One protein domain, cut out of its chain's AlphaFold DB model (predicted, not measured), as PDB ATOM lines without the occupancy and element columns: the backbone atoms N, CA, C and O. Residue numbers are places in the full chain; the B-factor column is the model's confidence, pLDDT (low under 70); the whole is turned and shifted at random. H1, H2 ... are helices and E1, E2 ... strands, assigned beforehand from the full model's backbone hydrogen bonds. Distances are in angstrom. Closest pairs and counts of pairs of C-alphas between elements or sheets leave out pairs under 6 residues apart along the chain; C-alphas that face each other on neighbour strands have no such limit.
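What this domain is: This is residues 7 to 143 of the 248 residues of an uncharacterized protein of Salipiger mucosus DSM 16094 (UniProt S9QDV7). A twisted four-stranded sheet, E5 E6 E4 E7, has helix H3 over one face; towards the other face come the short parallel pair E1 and E8 and the small hairpin E2 and E3, and helix H4 packs on E1. Short helices H1 and H2 sit near one end, while the long link of residues 106 to 118 loops out at the other. The printed part has 137 residues, in the order E1 E2 E3 H1 H2 E4 H3 E5 E6 E7 E8 H4; the large sheet is mixed and the class is mixed, helices and strands. It is compact, with a radius of gyration of the C-alphas of 14.9 A, and spans 49 by 35 by 26 A.

Where its parts are: Find C-alpha 7 at (140.097, 128.724, 169.833), where E1, residues 7 to 10, begins; it runs on into E2, residues 13 to 15, at 16 degrees. Next come E3, 23 to 25, H1, 43 to 48, and H2, 51 to 54. E4, 56 to 62, starts at (119.917, 120.499, 158.154) and covers 19.5 A. H3, 65 to 75, is 15.2 A long; then follow E5, 80 to 83, E6, 89 to 95, 19.9 A, E7, 100 to 105, 16.4 A, and E8, 119 to 122. H4, 128 to 143, runs 23.5 A to (141.692, 134.560, 180.780).

How they stand to each other: In the large sheet, look for N 60 and O 91 at 2.8 A between antiparallel E6 and E4, N 59 and O 102 at 2.8 A between parallel E4 and E7, and N 82 and O 90 at 2.9 A in the hairpin E5 and E6. H3 is on this sheet at a height of 7.6 A, two layers, helix on sheet; it lies over E6 and, only just, with 3 C-alphas, over E5. It runs along the strands, at 1 degree to E6 on the local plane; their closest C-alphas, Val 65 and Gly 89, are 3.9 A apart. E4, H3 and E5 form a split strand-helix-strand unit, E6 between its strands, with a right-handed crossover. H2 only grazes the sheet; H1 is not on it. H1 and H2 are close but not clearly touching, Met 47 to Asp 53 at 7.7 A between C-alphas. E1 and E8 are parallel, with N 10 and O 121 at 2.8 A; the hairpin E2 and E3 has N 13 and O 25 at 2.8 A. Residues 13 to 14 of E2 also pair, antiparallel, with 36 to 37. The closest C-alphas of E1 and H4, Asn 7 and Asp 138, are 5.5 A apart. In H1 and H3 every O i to N i+4 pair is within hydrogen-bond range, in H4 10 of 12; H2 is too short for one.

The domain as a whole: The C-alphas farthest apart, of Glu 18 and Ala 113, are 50.5 A apart, and the printed part has no cut. The links E3 to H1 and E7 to E8 are long. Mean pLDDT of the printed part is 83.8, with residues 17 to 21, 29 to 33, 108 to 117 and 137 to 143 under 70.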
ATOM      1  N   ASN A   7     140.848 129.738 170.565       81.38
ATOM      2  CA  ASN A   7     140.097 128.724 169.833       81.38
ATOM      3  C   ASN A   7     138.735 128.514 170.487       81.38
ATOM      4  O   ASN A   7     138.648 127.854 171.514       81.38
ATOM      5  N   THR A   8     137.668 128.977 169.847       85.31
ATOM      6  CA  THR A   8     136.303 128.686 170.291       85.31
ATOM      7  C   THR A   8     135.836 127.315 169.795       85.31
ATOM      8  O   THR A   8     135.788 127.062 168.589       85.31
ATOM      9  N   VAL A   9     135.395 126.449 170.713       90.00
ATOM     10  CA  VAL A   9     134.731 125.177 170.380       90.00
ATOM     11  C   VAL A   9     133.228 125.284 170.623       90.00
ATOM     12  O   VAL A   9     132.789 125.569 171.734       90.00
ATOM     13  N   VAL A  10     132.431 124.997 169.593       92.56
ATOM     14  CA  VAL A  10     130.966 124.937 169.676       92.56
ATOM     15  C   VAL A  10     130.533 123.474 169.825       92.56
ATOM     16  O   VAL A  10     130.634 122.714 168.853       92.56
ATOM     17  N   PRO A  11     130.083 123.048 171.019       92.00
ATOM     18  CA  PRO A  11     129.671 121.676 171.246       92.00
ATOM     19  C   PRO A  11     128.295 121.415 170.632       92.00
ATOM     20  O   PRO A  11     127.407 122.263 170.669       92.00
ATOM     21  N   LEU A  12     128.113 120.219 170.084       93.94
ATOM     22  CA  LEU A  12     126.825 119.696 169.656       93.94
ATOM     23  C   LEU A  12     126.607 118.352 170.344       93.94
ATOM     24  O   LEU A  12     127.484 117.492 170.320       93.94
ATOM     25  N   TYR A  13     125.433 118.165 170.928       93.31
ATOM     26  CA  TYR A  13     125.027 116.936 171.595       93.31
ATOM     27  C   TYR A  13     123.789 116.361 170.922       93.31
ATOM     28  O   TYR A  13     122.940 117.098 170.417       93.31
ATOM     29  N   TYR A  14     123.688 115.037 170.935       92.06
ATOM     30  CA  TYR A  14     122.615 114.278 170.315       92.06
ATOM     31  C   TYR A  14     122.006 113.288 171.309       92.06
ATOM     32  O   TYR A  14     122.728 112.577 172.008       92.06
ATOM     33  N   LEU A  15     120.677 113.224 171.338       89.62
ATOM     34  CA  LEU A  15     119.898 112.198 172.025       89.62
ATOM     35  C   LEU A  15     119.180 111.339 170.982       89.62
ATOM     36  O   LEU A  15     118.519 111.870 170.084       89.62
ATOM     37  N   SER A  16     119.310 110.015 171.104       82.00
ATOM     38  CA  SER A  16     118.798 109.077 170.104       82.00
ATOM     39  C   SER A  16     117.274 108.943 170.110       82.00
ATOM     40  O   SER A  16     116.586 109.178 171.108       82.00
ATOM     41  N   LYS A  17     116.743 108.464 168.978       69.38
ATOM     42  CA  LYS A  17     115.318 108.152 168.795       69.38
ATOM     43  C   LYS A  17     114.743 107.213 169.854       69.38
ATOM     44  O   LYS A  17     113.571 107.362 170.198       69.38
ATOM     45  N   GLU A  18     115.538 106.278 170.369       69.31
ATOM     46  CA  GLU A  18     115.084 105.257 171.319       69.31
ATOM     47  C   GLU A  18     114.693 105.838 172.687       69.31
ATOM     48  O   GLU A  18     113.930 105.213 173.423       69.31
ATOM     49  N   LEU A  19     115.158 107.051 173.008       63.97
ATOM     50  CA  LEU A  19     114.998 107.684 174.321       63.97
ATOM     51  C   LEU A  19     113.958 108.819 174.357       63.97
ATOM     52  O   LEU A  19     113.784 109.447 175.399       63.97
ATOM     53  N   GLY A  20     113.234 109.077 173.261       60.78
ATOM     54  CA  GLY A  20     112.222 110.146 173.215       60.78
ATOM     55  C   GLY A  20     112.104 110.910 171.893       60.78
ATOM     56  O   GLY A  20     111.421 111.931 171.849       60.78
ATOM     57  N   GLY A  21     112.730 110.418 170.819       68.31
ATOM     58  CA  GLY A  21     112.853 111.114 169.534       68.31
ATOM     59  C   GLY A  21     114.241 111.743 169.356       68.31
ATOM     60  O   GLY A  21     114.924 111.983 170.347       68.31
ATOM     61  N   PRO A  22     114.691 111.979 168.108       81.75
ATOM     62  CA  PRO A  22     116.012 112.536 167.877       81.75
ATOM     63  C   PRO A  22     116.006 113.997 168.330       81.75
ATOM     64  O   PRO A  22     115.174 114.785 167.878       81.75
ATOM     65  N   ILE A  23     116.917 114.360 169.226       87.81
ATOM     66  CA  ILE A  23     117.068 115.738 169.704       87.81
ATOM     67  C   ILE A  23     118.531 116.126 169.561       87.81
ATOM     68  O   ILE A  23     119.422 115.346 169.888       87.81
ATOM     69  N   VAL A  24     118.769 117.342 169.079       91.44
ATOM     70  CA  VAL A  24     120.089 117.974 169.090       91.44
ATOM     71  C   VAL A  24     120.045 119.231 169.938       91.44
ATOM     72  O   VAL A  24     119.026 119.925 169.964       91.44
ATOM     73  N   THR A  25     121.145 119.501 170.632       91.75
ATOM     74  CA  THR A  25     121.321 120.701 171.452       91.75
ATOM     75  C   THR A  25     122.779 121.140 171.457       91.75
ATOM     76  O   THR A  25     123.686 120.324 171.301       91.75
ATOM     77  N   VAL A  26     122.997 122.436 171.638       90.44
ATOM     78  CA  VAL A  26     124.316 123.047 171.879       90.44
ATOM     79  C   VAL A  26     124.533 123.378 173.361       90.44
ATOM     80  O   VAL A  26     125.583 123.886 173.736       90.44
ATOM     81  N   ASP A  27     123.537 123.102 174.208       86.06
ATOM     82  CA  ASP A  27     123.588 123.354 175.644       86.06
ATOM     83  C   ASP A  27     124.118 122.125 176.397       86.06
ATOM     84  O   ASP A  27     123.428 121.112 176.521       86.06
ATOM     85  N   GLU A  28     125.340 122.239 176.921       73.62
ATOM     86  CA  GLU A  28     125.970 121.233 177.783       73.62
ATOM     87  C   GLU A  28     125.239 121.080 179.130       73.62
ATOM     88  O   GLU A  28     125.298 120.028 179.751       73.62
ATOM     89  N   HIS A  29     124.513 122.095 179.601       68.50
ATOM     90  CA  HIS A  29     123.751 122.011 180.848       68.50
ATOM     91  C   HIS A  29     122.351 121.420 180.652       68.50
ATOM     92  O   HIS A  29     121.767 120.904 181.606       68.50
ATOM     93  N   ALA A  30     121.827 121.439 179.423       62.28
ATOM     94  CA  ALA A  30     120.589 120.745 179.071       62.28
ATOM     95  C   ALA A  30     120.782 119.231 178.885       62.28
ATOM     96  O   ALA A  30     119.794 118.511 178.708       62.28
ATOM     97  N   THR A  31     122.020 118.722 178.915       63.47
ATOM     98  CA  THR A  31     122.280 117.288 178.770       63.47
ATOM     99  C   THR A  31     121.856 116.544 180.036       63.47
ATOM    100  O   THR A  31     122.607 116.434 181.004       63.47
ATOM    101  N   ALA A  32     120.632 116.020 180.037       61.41
ATOM    102  CA  ALA A  32     120.237 114.946 180.945       61.41
ATOM    103  C   ALA A  32     121.000 113.643 180.613       61.41
ATOM    104  O   ALA A  32     121.694 113.558 179.593       61.41
ATOM    105  N   ASP A  33     120.835 112.606 181.441       68.44
ATOM    106  CA  ASP A  33     121.352 111.261 181.154       68.44
ATOM    107  C   ASP A  33     120.928 110.805 179.742       68.44
ATOM    108  O   ASP A  33     119.738 110.702 179.443       68.44
ATOM    109  N   GLY A  34     121.907 110.523 178.874       77.19
ATOM    110  CA  GLY A  34     121.690 109.945 177.539       77.19
ATOM    111  C   GLY A  34     122.073 110.827 176.348       77.19
ATOM    112  O   GLY A  34     122.117 110.318 175.230       77.19
ATOM    113  N   PHE A  35     122.388 112.110 176.552       87.06
ATOM    114  CA  PHE A  35     122.977 112.927 175.486       87.06
ATOM    115  C   PHE A  35     124.441 112.549 175.257       87.06
ATOM    116  O   PHE A  35     125.245 112.493 176.187       87.06
ATOM    117  N   GLU A  36     124.798 112.335 173.997       89.81
ATOM    118  CA  GLU A  36     126.162 112.033 173.583       89.81
ATOM    119  C   GLU A  36     126.729 113.169 172.727       89.81
ATOM    120  O   GLU A  36     126.017 113.721 171.885       89.81
ATOM    121  N   PRO A  37     128.017 113.514 172.883       91.56
ATOM    122  CA  PRO A  37     128.639 114.521 172.039       91.56
ATOM    123  C   PRO A  37     128.689 114.052 170.578       91.56
ATOM    124  O   PRO A  37     129.015 112.897 170.276       91.56
ATOM    125  N   VAL A  38     128.386 114.968 169.663       93.88
ATOM    126  CA  VAL A  38     128.577 114.810 168.221       93.88
ATOM    127  C   VAL A  38     130.005 115.231 167.901       93.88
ATOM    128  O   VAL A  38     130.356 116.408 167.962       93.88
ATOM    129  N   THR A  39     130.829 114.244 167.576       95.62
ATOM    130  CA  THR A  39     132.257 114.367 167.248       95.62
ATOM    131  C   THR A  39     132.524 113.682 165.914       95.62
ATOM    132  O   THR A  39     131.669 112.934 165.430       95.62
ATOM    133  N   SER A  40     133.709 113.861 165.329       95.69
ATOM    134  CA  SER A  40     134.097 113.120 164.120       95.69
ATOM    135  C   SER A  40     134.018 111.601 164.309       95.69
ATOM    136  O   SER A  40     133.747 110.875 163.354       95.69
ATOM    137  N   ASP A  41     134.207 111.124 165.543       95.69
ATOM    138  CA  ASP A  41     134.200 109.700 165.886       95.69
ATOM    139  C   ASP A  41     132.780 109.134 166.026       95.69
ATOM    140  O   ASP A  41     132.555 107.940 165.820       95.69
ATOM    141  N   THR A  42     131.810 109.974 166.396       93.81
ATOM    142  CA  THR A  42     130.444 109.543 166.734       93.81
ATOM    143  C   THR A  42     129.419 109.877 165.658       93.81
ATOM    144  O   THR A  42     128.414 109.172 165.558       93.81
ATOM    145  N   ILE A  43     129.682 110.881 164.814       93.94
ATOM    146  CA  ILE A  43     128.696 111.430 163.876       93.94
ATOM    147  C   ILE A  43     128.131 110.389 162.904       93.94
ATOM    148  O   ILE A  43     126.926 110.370 162.683       93.94
ATOM    149  N   VAL A  44     128.960 109.486 162.367       93.62
ATOM    150  CA  VAL A  44     128.500 108.463 161.408       93.62
ATOM    151  C   VAL A  44     127.516 107.496 162.066       93.62
ATOM    152  O   VAL A  44     126.437 107.267 161.533       93.62
ATOM    153  N   ARG A  45     127.845 106.985 163.258       93.88
ATOM    154  CA  ARG A  45     126.934 106.113 164.010       93.88
ATOM    155  C   ARG A  45     125.648 106.852 164.378       93.88
ATOM    156  O   ARG A  45     124.563 106.316 164.217       93.88
ATOM    157  N   GLN A  46     125.758 108.096 164.838       93.00
ATOM    158  CA  GLN A  46     124.591 108.893 165.215       93.00
ATOM    159  C   GLN A  46     123.687 109.188 164.010       93.00
ATOM    160  O   GLN A  46     122.469 109.247 164.168       93.00
ATOM    161  N   MET A  47     124.249 109.336 162.802       91.50
ATOM    162  CA  MET A  47     123.466 109.431 161.565       91.50
ATOM    163  C   MET A  47     122.617 108.181 161.335       91.50
ATOM    164  O   MET A  47     121.432 108.337 161.035       91.50
ATOM    165  N   ASP A  48     123.181 106.990 161.540       90.75
ATOM    166  CA  ASP A  48     122.447 105.719 161.460       90.75
ATOM    167  C   ASP A  48     121.370 105.605 162.559       90.75
ATOM    168  O   ASP A  48     120.288 105.071 162.313       90.75
ATOM    169  N   ASP A  49     121.618 106.186 163.737       89.44
ATOM    170  CA  ASP A  49     120.686 106.216 164.878       89.44
ATOM    171  C   ASP A  49     119.548 107.256 164.717       89.44
ATOM    172  O   ASP A  49     118.614 107.323 165.527       89.44
ATOM    173  N   GLY A  50     119.583 108.058 163.644       89.81
ATOM    174  CA  GLY A  50     118.517 108.985 163.260       89.81
ATOM    175  C   GLY A  50     118.870 110.471 163.347       89.81
ATOM    176  O   GLY A  50     117.982 111.302 163.154       89.81
ATOM    177  N   LEU A  51     120.130 110.841 163.604       91.06
ATOM    178  CA  LEU A  51     120.607 112.227 163.466       91.06
ATOM    179  C   LEU A  51     120.400 112.739 162.029       91.06
ATOM    180  O   LEU A  51     120.010 113.888 161.839       91.06
ATOM    181  N   GLY A  52     120.572 111.871 161.024       88.62
ATOM    182  CA  GLY A  52     120.338 112.205 159.614       88.62
ATOM    183  C   GLY A  52     118.889 112.597 159.295       88.62
ATOM    184  O   GLY A  52     118.644 113.370 158.369       88.62
ATOM    185  N   ASP A  53     117.933 112.121 160.097       89.12
ATOM    186  CA  ASP A  53     116.504 112.375 159.897       89.12
ATOM    187  C   ASP A  53     116.063 113.761 160.390       89.12
ATOM    188  O   ASP A  53     114.952 114.195 160.086       89.12
ATOM    189  N   LEU A  54     116.917 114.465 161.145       87.81
ATOM    190  CA  LEU A  54     116.647 115.825 161.623       87.81
ATOM    191  C   LEU A  54     116.757 116.886 160.521       87.81
ATOM    192  O   LEU A  54     116.292 118.012 160.705       87.81
ATOM    193  N   GLY A  55     117.345 116.529 159.378       90.31
ATOM    194  CA  GLY A  55     117.605 117.450 158.281       90.31
ATOM    195  C   GLY A  55     118.829 118.333 158.528       90.31
ATOM    196  O   GLY A  55     119.805 117.909 159.144       90.31
ATOM    197  N   GLY A  56     118.810 119.553 157.996       92.94
ATOM    198  CA  GLY A  56     119.917 120.499 158.154       92.94
ATOM    199  C   GLY A  56     119.965 121.082 159.568       92.94
ATOM    200  O   GLY A  56     118.923 121.364 160.149       92.94
ATOM    201  N   ILE A  57     121.157 121.306 160.108       94.81
ATOM    202  CA  ILE A  57     121.389 121.932 161.411       94.81
ATOM    203  C   ILE A  57     122.239 123.178 161.173       94.81
ATOM    204  O   ILE A  57     123.390 123.071 160.754       94.81
ATOM    205  N   ASP A  58     121.684 124.357 161.435       94.88
ATOM    206  CA  ASP A  58     122.434 125.611 161.422       94.88
ATOM    207  C   ASP A  58     122.746 126.029 162.854       94.88
ATOM    208  O   ASP A  58     121.867 126.041 163.716       94.88
ATOM    209  N   ILE A  59     124.000 126.396 163.091       96.19
ATOM    210  CA  ILE A  59     124.482 126.889 164.371       96.19
ATOM    211  C   ILE A  59     125.110 128.258 164.147       96.19
ATOM    212  O   ILE A  59     126.000 128.415 163.310       96.19
ATOM    213  N   TRP A  60     124.628 129.261 164.869       94.88
ATOM    214  CA  TRP A  60     125.156 130.619 164.837       94.88
ATOM    215  C   TRP A  60     125.881 130.915 166.145       94.88
ATOM    216  O   TRP A  60     125.276 130.834 167.215       94.88
ATOM    217  N   LEU A  61     127.159 131.274 166.054       92.62
ATOM    218  CA  LEU A  61     127.945 131.751 167.189       92.62
ATOM    219  C   LEU A  61     127.781 133.270 167.321       92.62
ATOM    220  O   LEU A  61     127.983 133.998 166.350       92.62
ATOM    221  N   MET A  62     127.427 133.734 168.513       88.38
ATOM    222  CA  MET A  62     127.158 135.131 168.861       88.38
ATOM    223  C   MET A  62     128.124 135.622 169.933       88.38
ATOM    224  O   MET A  62     128.688 134.819 170.677       88.38
ATOM    225  N   SER A  63     128.311 136.941 170.022       82.94
ATOM    226  CA  SER A  63     129.282 137.521 170.957       82.94
ATOM    227  C   SER A  63     128.802 137.400 172.403       82.94
ATOM    228  O   SER A  63     129.618 137.273 173.307       82.94
ATOM    229  N   THR A  64     127.485 137.401 172.633       84.38
ATOM    230  CA  THR A  64     126.913 137.244 173.976       84.38
ATOM    231  C   THR A  64     125.710 136.301 174.005       84.38
ATOM    232  O   THR A  64     125.094 135.994 172.978       84.38
ATOM    233  N   VAL A  65     125.356 135.848 175.209       85.69
ATOM    234  CA  VAL A  65     124.173 135.009 175.462       85.69
ATOM    235  C   VAL A  65     122.885 135.763 175.128       85.69
ATOM    236  O   VAL A  65     121.953 135.192 174.568       85.69
ATOM    237  N   GLU A  66     122.837 137.064 175.408       85.06
ATOM    238  CA  GLU A  66     121.690 137.927 175.130       85.06
ATOM    239  C   GLU A  66     121.458 138.086 173.622       85.06
ATOM    240  O   GLU A  66     120.313 138.048 173.166       85.06
ATOM    241  N   GLU A  67     122.531 138.217 172.833       84.31
ATOM    242  CA  GLU A  67     122.437 138.229 171.369       84.31
ATOM    243  C   GLU A  67     121.900 136.894 170.833       84.31
ATOM    244  O   GLU A  67     121.050 136.883 169.936       84.31
ATOM    245  N   ALA A  68     122.338 135.772 171.409       89.38
ATOM    246  CA  ALA A  68     121.826 134.451 171.058       89.38
ATOM    247  C   ALA A  68     120.338 134.280 171.415       89.38
ATOM    248  O   ALA A  68     119.563 133.811 170.581       89.38
ATOM    249  N   GLU A  69     119.899 134.716 172.598       88.38
ATOM    250  CA  GLU A  69     118.479 134.700 172.989       88.38
ATOM    251  C   GLU A  69     117.613 135.568 172.064       88.38
ATOM    252  O   GLU A  69     116.531 135.151 171.639       88.38
ATOM    253  N   ALA A  70     118.094 136.758 171.694       86.25
ATOM    254  CA  ALA A  70     117.399 137.633 170.754       86.25
ATOM    255  C   ALA A  70     117.277 136.993 169.360       86.25
ATOM    256  O   ALA A  70     116.207 137.035 168.744       86.25
ATOM    257  N   ALA A  71     118.345 136.358 168.871       89.12
ATOM    258  CA  ALA A  71     118.327 135.634 167.606       89.12
ATOM    259  C   ALA A  71     117.401 134.407 167.655       89.12
ATOM    260  O   ALA A  71     116.616 134.208 166.724       89.12
ATOM    261  N   ARG A  72     117.397 133.637 168.754       93.62
ATOM    262  CA  ARG A  72     116.427 132.551 168.979       93.62
ATOM    263  C   ARG A  72     114.991 133.067 168.883       93.62
ATOM    264  O   ARG A  72     114.184 132.496 168.150       93.62
ATOM    265  N   ALA A  73     114.677 134.160 169.580       90.38
ATOM    266  CA  ALA A  73     113.346 134.761 169.553       90.38
ATOM    267  C   ALA A  73     112.933 135.208 168.138       90.38
ATOM    268  O   ALA A  73     111.775 135.042 167.756       90.38
ATOM    269  N   ALA A  74     113.876 135.721 167.341       90.31
ATOM    270  CA  ALA A  74     113.637 136.098 165.948       90.31
ATOM    271  C   ALA A  74     113.410 134.887 165.023       90.31
ATOM    272  O   ALA A  74     112.654 134.983 164.055       90.31
ATOM    273  N   PHE A  75     114.046 133.747 165.306       87.94
ATOM    274  CA  PHE A  75     113.924 132.537 164.494       87.94
ATOM    275  C   PHE A  75     112.624 131.755 164.684       87.94
ATOM    276  O   PHE A  75     112.213 131.078 163.735       87.94
ATOM    277  N   GLY A  76     112.003 131.832 165.863       82.25
ATOM    278  CA  GLY A  76     110.772 131.112 166.188       82.25
ATOM    279  C   GLY A  76     110.980 129.759 166.887       82.25
ATOM    280  O   GLY A  76     112.071 129.426 167.337       82.25
ATOM    281  N   GLY A  77     109.879 129.012 167.038       72.25
ATOM    282  CA  GLY A  77     109.692 127.972 168.066       72.25
ATOM    283  C   GLY A  77     110.531 126.690 167.977       72.25
ATOM    284  O   GLY A  77     110.442 125.876 168.888       72.25
ATOM    285  N   ASP A  78     111.315 126.497 166.922       83.06
ATOM    286  CA  ASP A  78     112.230 125.365 166.728       83.06
ATOM    287  C   ASP A  78     113.704 125.714 167.011       83.06
ATOM    288  O   ASP A  78     114.554 124.824 167.032       83.06
ATOM    289  N   ALA A  79     114.013 126.990 167.257       91.19
ATOM    290  CA  ALA A  79     115.358 127.431 167.595       91.19
ATOM    291  C   ALA A  79     115.664 127.273 169.094       91.19
ATOM    292  O   ALA A  79     114.816 127.495 169.963       91.19
ATOM    293  N   GLN A  80     116.918 126.955 169.391       92.38
ATOM    294  CA  GLN A  80     117.472 126.834 170.738       92.38
ATOM    295  C   GLN A  80     118.632 127.816 170.898       92.38
ATOM    296  O   GLN A  80     119.333 128.095 169.929       92.38
ATOM    297  N   SER A  81     118.851 128.320 172.108       91.88
ATOM    298  CA  SER A  81     120.016 129.130 172.467       91.88
ATOM    299  C   SER A  81     120.704 128.522 173.676       91.88
ATOM    300  O   SER A  81     120.048 127.918 174.521       91.88
ATOM    301  N   ALA A  82     122.021 128.676 173.743       90.81
ATOM    302  CA  ALA A  82     122.833 128.201 174.849       90.81
ATOM    303  C   ALA A  82     123.961 129.181 175.161       90.81
ATOM    304  O   ALA A  82     124.444 129.901 174.282       90.81
ATOM    305  N   LYS A  83     124.402 129.155 176.418       88.94
ATOM    306  CA  LYS A  83     125.646 129.785 176.851       88.94
ATOM    307  C   LYS A  83     126.786 128.781 176.694       88.94
ATOM    308  O   LYS A  83     126.721 127.691 177.253       88.94
ATOM    309  N   LEU A  84     127.829 129.162 175.965       86.88
ATOM    310  CA  LEU A  84     129.060 128.384 175.853       86.88
ATOM    311  C   LEU A  84     129.972 128.623 177.068       86.88
ATOM    312  O   LEU A  84     129.828 129.619 177.782       86.88
ATOM    313  N   ARG A  85     130.945 127.728 177.289       79.75
ATOM    314  CA  ARG A  85     131.904 127.831 178.409       79.75
ATOM    315  C   ARG A  85     132.689 129.142 178.402       79.75
ATOM    316  O   ARG A  85     132.855 129.769 179.441       79.75
ATOM    317  N   ASN A  86     133.051 129.604 177.211       75.56
ATOM    318  CA  ASN A  86     133.719 130.880 176.981       75.56
ATOM    319  C   ASN A  86     132.808 132.115 177.112       75.56
ATOM    320  O   ASN A  86     133.205 133.227 176.786       75.56
ATOM    321  N   GLY A  87     131.562 131.950 177.560       79.62
ATOM    322  CA  GLY A  87     130.617 133.049 177.758       79.62
ATOM    323  C   GLY A  87     129.925 133.544 176.485       79.62
ATOM    324  O   GLY A  87     128.959 134.300 176.601       79.62
ATOM    325  N   ASN A  88     130.341 133.083 175.301       85.44
ATOM    326  CA  ASN A  88     129.649 133.375 174.049       85.44
ATOM    327  C   ASN A  88     128.261 132.720 174.017       85.44
ATOM    328  O   ASN A  88     127.991 131.720 174.692       85.44
ATOM    329  N   GLY A  89     127.375 133.271 173.191       90.06
ATOM    330  CA  GLY A  89     126.075 132.672 172.914       90.06
ATOM    331  C   GLY A  89     126.124 131.791 171.669       90.06
ATOM    332  O   GLY A  89     126.764 132.144 170.682       90.06
ATOM    333  N   ALA A  90     125.414 130.670 171.670       93.88
ATOM    334  CA  ALA A  90     125.182 129.866 170.472       93.88
ATOM    335  C   ALA A  90     123.683 129.736 170.214       93.88
ATOM    336  O   ALA A  90     122.899 129.623 171.154       93.88
ATOM    337  N   VAL A  91     123.285 129.732 168.943       94.88
ATOM    338  CA  VAL A  91     121.904 129.483 168.516       94.88
ATOM    339  C   VAL A  91     121.884 128.304 167.567       94.88
ATOM    340  O   VAL A  91     122.591 128.327 166.567       94.88
ATOM    341  N   LEU A  92     121.063 127.301 167.852       95.56
ATOM    342  CA  LEU A  92     120.840 126.147 166.992       95.56
ATOM    343  C   LEU A  92     119.454 126.235 166.358       95.56
ATOM    344  O   LEU A  92     118.467 126.506 167.042       95.56
ATOM    345  N   LYS A  93     119.368 125.946 165.061       94.25
ATOM    346  CA  LYS A  93     118.108 125.800 164.335       94.25
ATOM    347  C   LYS A  93     118.161 124.605 163.395       94.25
ATOM    348  O   LYS A  93     119.081 124.474 162.590       94.25
ATOM    349  N   THR A  94     117.141 123.757 163.456       91.69
ATOM    350  CA  THR A  94     116.951 122.691 162.472       91.69
ATOM    351  C   THR A  94     116.227 123.224 161.235       91.69
ATOM    352  O   THR A  94     115.437 124.168 161.284       91.69
ATOM    353  N   ARG A  95     116.523 122.641 160.076       90.62
ATOM    354  CA  ARG A  95     115.948 122.997 158.782       90.62
ATOM    355  C   ARG A  95     115.441 121.755 158.083       90.62
ATOM    356  O   ARG A  95     116.114 120.730 158.029       90.62
ATOM    357  N   ASN A  96     114.299 121.902 157.420       88.19
ATOM    358  CA  ASN A  96     113.783 120.886 156.512       88.19
ATOM    359  C   ASN A  96     114.590 120.880 155.197       88.19
ATOM    360  O   ASN A  96     114.190 121.479 154.199       88.19
ATOM    361  N   ALA A  97     115.776 120.277 155.241       87.00
ATOM    362  CA  ALA A  97     116.742 120.173 154.153       87.00
ATOM    363  C   ALA A  97     117.492 118.833 154.241       87.00
ATOM    364  O   ALA A  97     117.348 118.101 155.218       87.00
ATOM    365  N   SER A  98     118.309 118.514 153.232       90.00
ATOM    366  CA  SER A  98     119.268 117.407 153.331       90.00
ATOM    367  C   SER A  98     120.194 117.598 154.531       90.00
ATOM    368  O   SER A  98     120.580 118.732 154.822       90.00
ATOM    369  N   PHE A  99     120.568 116.495 155.181       92.69
ATOM    370  CA  PHE A  99     121.430 116.525 156.357       92.69
ATOM    371  C   PHE A  99     122.757 117.235 156.073       92.69
ATOM    372  O   PHE A  99     123.508 116.858 155.172       92.69
ATOM    373  N   GLU A 100     123.020 118.274 156.856       94.31
ATOM    374  CA  GLU A 100     124.223 119.097 156.807       94.31
ATOM    375  C   GLU A 100     124.313 119.875 158.120       94.31
ATOM    376  O   GLU A 100     123.304 120.417 158.568       94.31
ATOM    377  N   ILE A 101     125.505 119.969 158.710       95.00
ATOM    378  CA  ILE A 101     125.747 120.812 159.883       95.00
ATOM    379  C   ILE A 101     126.538 122.042 159.436       95.00
ATOM    380  O   ILE A 101     127.637 121.910 158.894       95.00
ATOM    381  N   ARG A 102     125.981 123.236 159.652       94.88
ATOM    382  CA  ARG A 102     126.601 124.521 159.311       94.88
ATOM    383  C   ARG A 102     126.890 125.325 160.563       94.88
ATOM    384  O   ARG A 102     126.009 125.504 161.393       94.88
ATOM    385  N   LEU A 103     128.102 125.860 160.642       94.88
ATOM    386  CA  LEU A 103     128.493 126.830 161.656       94.88
ATOM    387  C   LEU A 103     128.749 128.176 160.989       94.88
ATOM    388  O   LEU A 103     129.585 128.276 160.093       94.88
ATOM    389  N   GLU A 104     128.033 129.201 161.434       92.88
ATOM    390  CA  GLU A 104     128.265 130.586 161.038       92.88
ATOM    391  C   GLU A 104     128.752 131.386 162.247       92.88
ATOM    392  O   GLU A 104     128.033 131.532 163.237       92.88
ATOM    393  N   ASP A 105     129.966 131.931 162.156       89.75
ATOM    394  CA  ASP A 105     130.448 132.912 163.127       89.75
ATOM    395  C   ASP A 105     129.791 134.269 162.833       89.75
ATOM    396  O   ASP A 105     130.079 134.919 161.823       89.75
ATOM    397  N   ARG A 106     128.836 134.657 163.682       86.75
ATOM    398  CA  ARG A 106     128.070 135.909 163.591       86.75
ATOM    399  C   ARG A 106     128.544 136.947 164.601       86.75
ATOM    400  O   ARG A 106     127.946 138.023 164.678       86.75
ATOM    401  N   ARG A 107     129.619 136.659 165.338       83.56
ATOM    402  CA  ARG A 107     130.208 137.598 166.287       83.56
ATOM    403  C   ARG A 107     130.618 138.873 165.576       83.56
ATOM    404  O   ARG A 107     131.095 138.868 164.435       83.56
ATOM    405  N   ARG A 108     130.462 139.998 166.268       69.12
ATOM    406  CA  ARG A 108     131.082 141.240 165.810       69.12
ATOM    407  C   ARG A 108     132.586 141.030 165.908       69.12
ATOM    408  O   ARG A 108     133.089 140.773 166.993       69.12
ATOM    409  N   GLN A 109     133.300 141.118 164.785       58.69
ATOM    410  CA  GLN A 109     134.760 141.145 164.826       58.69
ATOM    411  C   GLN A 109     135.180 142.388 165.609       58.69
ATOM    412  O   GLN A 109     135.162 143.501 165.072       58.69
ATOM    413  N   GLU A 110     135.550 142.209 166.872       52.28
ATOM    414  CA  GLU A 110     136.257 143.225 167.631       52.28
ATOM    415  C   GLU A 110     137.631 143.378 166.984       52.28
ATOM    416  O   GLU A 110     138.565 142.615 167.217       52.28
ATOM    417  N   ARG A 111     137.738 144.326 166.050       46.88
ATOM    418  CA  ARG A 111     139.013 144.671 165.423       46.88
ATOM    419  C   ARG A 111     139.847 145.462 166.417       46.88
ATOM    420  O   ARG A 111     139.981 146.679 166.297       46.88
ATOM    421  N   THR A 112     140.420 144.753 167.374       51.62
ATOM    422  CA  THR A 112     141.353 145.309 168.345       51.62
ATOM    423  C   THR A 112     142.764 144.983 167.871       51.62
ATOM    424  O   THR A 112     143.159 143.821 167.763       51.62
ATOM    425  N   ALA A 113     143.522 146.013 167.491       44.91
ATOM    426  CA  ALA A 113     144.879 145.838 166.988       44.91
ATOM    427  C   ALA A 113     145.758 145.160 168.054       44.91
ATOM    428  O   ALA A 113     145.936 145.709 169.134       44.91
ATOM    429  N   GLY A 114     146.321 143.989 167.734       50.00
ATOM    430  CA  GLY A 114     147.219 143.243 168.625       50.00
ATOM    431  C   GLY A 114     146.616 141.999 169.287       50.00
ATOM    432  O   GLY A 114     147.378 141.217 169.852       50.00
ATOM    433  N   MET A 115     145.301 141.766 169.175       57.09
ATOM    434  CA  MET A 115     144.684 140.510 169.620       57.09
ATOM    435  C   MET A 115     144.917 139.377 168.615       57.09
ATOM    436  O   MET A 115     144.993 139.607 167.406       57.09
ATOM    437  N   ALA A 116     145.063 138.152 169.127       59.59
ATOM    438  CA  ALA A 116     145.145 136.965 168.286       59.59
ATOM    439  C   ALA A 116     143.806 136.721 167.579       59.59
ATOM    440  O   ALA A 116     142.743 136.989 168.137       59.59
ATOM    441  N   GLU A 117     143.865 136.220 166.347       67.56
ATOM    442  CA  GLU A 117     142.670 135.836 165.603       67.56
ATOM    443  C   GLU A 117     142.057 134.595 166.263       67.56
ATOM    444  O   GLU A 117     142.743 133.587 166.447       67.56
ATOM    445  N   ASP A 118     140.788 134.685 166.661       75.31
ATOM    446  CA  ASP A 118     140.073 133.559 167.253       75.31
ATOM    447  C   ASP A 118     139.570 132.607 166.164       75.31
ATOM    448  O   ASP A 118     138.924 133.017 165.194       75.31
ATOM    449  N   ARG A 119     139.865 131.320 166.330       84.62
ATOM    450  CA  ARG A 119     139.490 130.265 165.393       84.62
ATOM    451  C   ARG A 119     138.330 129.461 165.954       84.62
ATOM    452  O   ARG A 119     138.407 128.915 167.045       84.62
ATOM    453  N   VAL A 120     137.271 129.323 165.164       88.19
ATOM    454  CA  VAL A 120     136.058 128.621 165.595       88.19
ATOM    455  C   VAL A 120     136.000 127.210 165.019       88.19
ATOM    456  O   VAL A 120     136.184 127.009 163.815       88.19
ATOM    457  N   PHE A 121     135.679 126.237 165.869       91.25
ATOM    458  CA  PHE A 121     135.512 124.834 165.509       91.25
ATOM    459  C   PHE A 121     134.170 124.301 166.014       91.25
ATOM    460  O   PHE A 121     133.783 124.542 167.154       91.25
ATOM    461  N   GLY A 122     133.460 123.548 165.175       93.06
ATOM    462  CA  GLY A 122     132.314 122.753 165.617       93.06
ATOM    463  C   GLY A 122     132.786 121.403 166.143       93.06
ATOM    464  O   GLY A 122     133.691 120.807 165.560       93.06
ATOM    465  N   SER A 123     132.178 120.875 167.203       94.12
ATOM    466  CA  SER A 123     132.607 119.588 167.774       94.12
ATOM    467  C   SER A 123     132.589 118.438 166.760       94.12
ATOM    468  O   SER A 123     133.432 117.553 166.823       94.12
ATOM    469  N   TRP A 124     131.690 118.476 165.772       95.25
ATOM    470  CA  TRP A 124     131.561 117.459 164.721       95.25
ATOM    471  C   TRP A 124     132.738 117.401 163.736       95.25
ATOM    472  O   TRP A 124     132.816 116.461 162.946       95.25
ATOM    473  N   THR A 125     133.642 118.385 163.744       94.44
ATOM    474  CA  THR A 125     134.869 118.361 162.931       94.44
ATOM    475  C   THR A 125     136.094 117.890 163.709       94.44
ATOM    476  O   THR A 125     137.168 117.769 163.120       94.44
ATOM    477  N   LEU A 126     135.936 117.628 165.007       93.81
ATOM    478  CA  LEU A 126     137.001 117.260 165.928       93.81
ATOM    479  C   LEU A 126     136.762 115.857 166.484       93.81
ATOM    480  O   LEU A 126     135.618 115.454 166.711       93.81
ATOM    481  N   ASP A 127     137.846 115.141 166.765       93.56
ATOM    482  CA  ASP A 127     137.762 113.936 167.587       93.56
ATOM    483  C   ASP A 127     137.502 114.303 169.060       93.56
ATOM    484  O   ASP A 127     137.636 115.461 169.484       93.56
ATOM    485  N   ARG A 128     137.110 113.318 169.875       87.75
ATOM    486  CA  ARG A 128     136.772 113.582 171.285       87.75
ATOM    487  C   ARG A 128     137.952 114.149 172.085       87.75
ATOM    488  O   ARG A 128     137.738 114.959 172.985       87.75
ATOM    489  N   GLY A 129     139.180 113.719 171.793       88.00
ATOM    490  CA  GLY A 129     140.380 114.182 172.492       88.00
ATOM    491  C   GLY A 129     140.733 115.627 172.141       88.00
ATOM    492  O   GLY A 129     141.050 116.420 173.029       88.00
ATOM    493  N   GLN A 130     140.622 115.984 170.862       90.38
ATOM    494  CA  GLN A 130     140.798 117.340 170.349       90.38
ATOM    495  C   GLN A 130     139.773 118.295 170.951       90.38
ATOM    496  O   GLN A 130     140.155 119.352 171.445       90.38
ATOM    497  N   MET A 131     138.497 117.899 170.973       88.38
ATOM    498  CA  MET A 131     137.419 118.709 171.540       88.38
ATOM    499  C   MET A 131     137.704 119.083 173.001       88.38
ATOM    500  O   MET A 131     137.662 120.262 173.341       88.38
ATOM    501  N   LEU A 132     138.056 118.101 173.838       84.00
ATOM    502  CA  LEU A 132     138.367 118.336 175.252       84.00
ATOM    503  C   LEU A 132     139.610 119.217 175.427       84.00
ATOM    504  O   LEU A 132     139.592 120.173 176.192       84.00
ATOM    505  N   THR A 133     140.671 118.941 174.664       85.81
ATOM    506  CA  THR A 133     141.926 119.706 174.753       85.81
ATOM    507  C   THR A 133     141.728 121.170 174.354       85.81
ATOM    508  O   THR A 133     142.305 122.063 174.967       85.81
ATOM    509  N   MET A 134     140.936 121.433 173.312       83.06
ATOM    510  CA  MET A 134     140.704 122.793 172.816       83.06
ATOM    511  C   MET A 134     139.755 123.584 173.720       83.06
ATOM    512  O   MET A 134     139.972 124.779 173.886       83.06
ATOM    513  N   GLN A 135     138.768 122.935 174.346       75.56
ATOM    514  CA  GLN A 135     137.899 123.575 175.341       75.56
ATOM    515  C   GLN A 135     138.691 124.081 176.555       75.56
ATOM    516  O   GLN A 135     138.506 125.223 176.964       75.56
ATOM    517  N   ASP A 136     139.614 123.273 177.082       71.62
ATOM    518  CA  ASP A 136     140.446 123.672 178.225       71.62
ATOM    519  C   ASP A 136     141.416 124.816 177.863       71.62
ATOM    520  O   ASP A 136     141.710 125.690 178.681       71.62
ATOM    521  N   LEU A 137     141.923 124.834 176.624       67.56
ATOM    522  CA  LEU A 137     142.789 125.911 176.136       67.56
ATOM    523  C   LEU A 137     142.040 127.233 175.941       67.56
ATOM    524  O   LEU A 137     142.650 128.281 176.145       67.56
ATOM    525  N   ASP A 138     140.762 127.196 175.557       68.56
ATOM    526  CA  ASP A 138     139.939 128.393 175.349       68.56
ATOM    527  C   ASP A 138     139.786 129.189 176.649       68.56
ATOM    528  O   ASP A 138     140.099 130.376 176.689       68.56
ATOM    529  N   GLU A 139     139.432 128.521 177.751       66.62
ATOM    530  CA  GLU A 139     139.289 129.170 179.063       66.62
ATOM    531  C   GLU A 139     140.594 129.851 179.506       66.62
ATOM    532  O   GLU A 139     140.599 131.017 179.913       66.62
ATOM    533  N   ILE A 140     141.727 129.159 179.346       68.00
ATOM    534  CA  ILE A 140     143.051 129.690 179.695       68.00
ATOM    535  C   ILE A 140     143.436 130.862 178.779       68.00
ATOM    536  O   ILE A 140     143.981 131.868 179.243       68.00
ATOM    537  N   ALA A 141     143.191 130.750 177.473       68.12
ATOM    538  CA  ALA A 141     143.545 131.781 176.503       68.12
ATOM    539  C   ALA A 141     142.678 133.036 176.669       68.12
ATOM    540  O   ALA A 141     143.210 134.149 176.660       68.12
ATOM    541  N   MET A 142     141.373 132.872 176.893       66.81
ATOM    542  CA  MET A 142     140.456 133.961 177.219       66.81
ATOM    543  C   MET A 142     140.863 134.698 178.486       66.81
ATOM    544  O   MET A 142     140.872 135.930 178.509       66.81
ATOM    545  N   GLU A 143     141.217 133.965 179.539       66.25
ATOM    546  CA  GLU A 143     141.692 134.560 180.780       66.25
ATOM    547  C   GLU A 143     142.958 135.395 180.524       66.25
ATOM    548  O   GLU A 143     143.059 136.547 180.957       66.25
TER     549      GLU A 143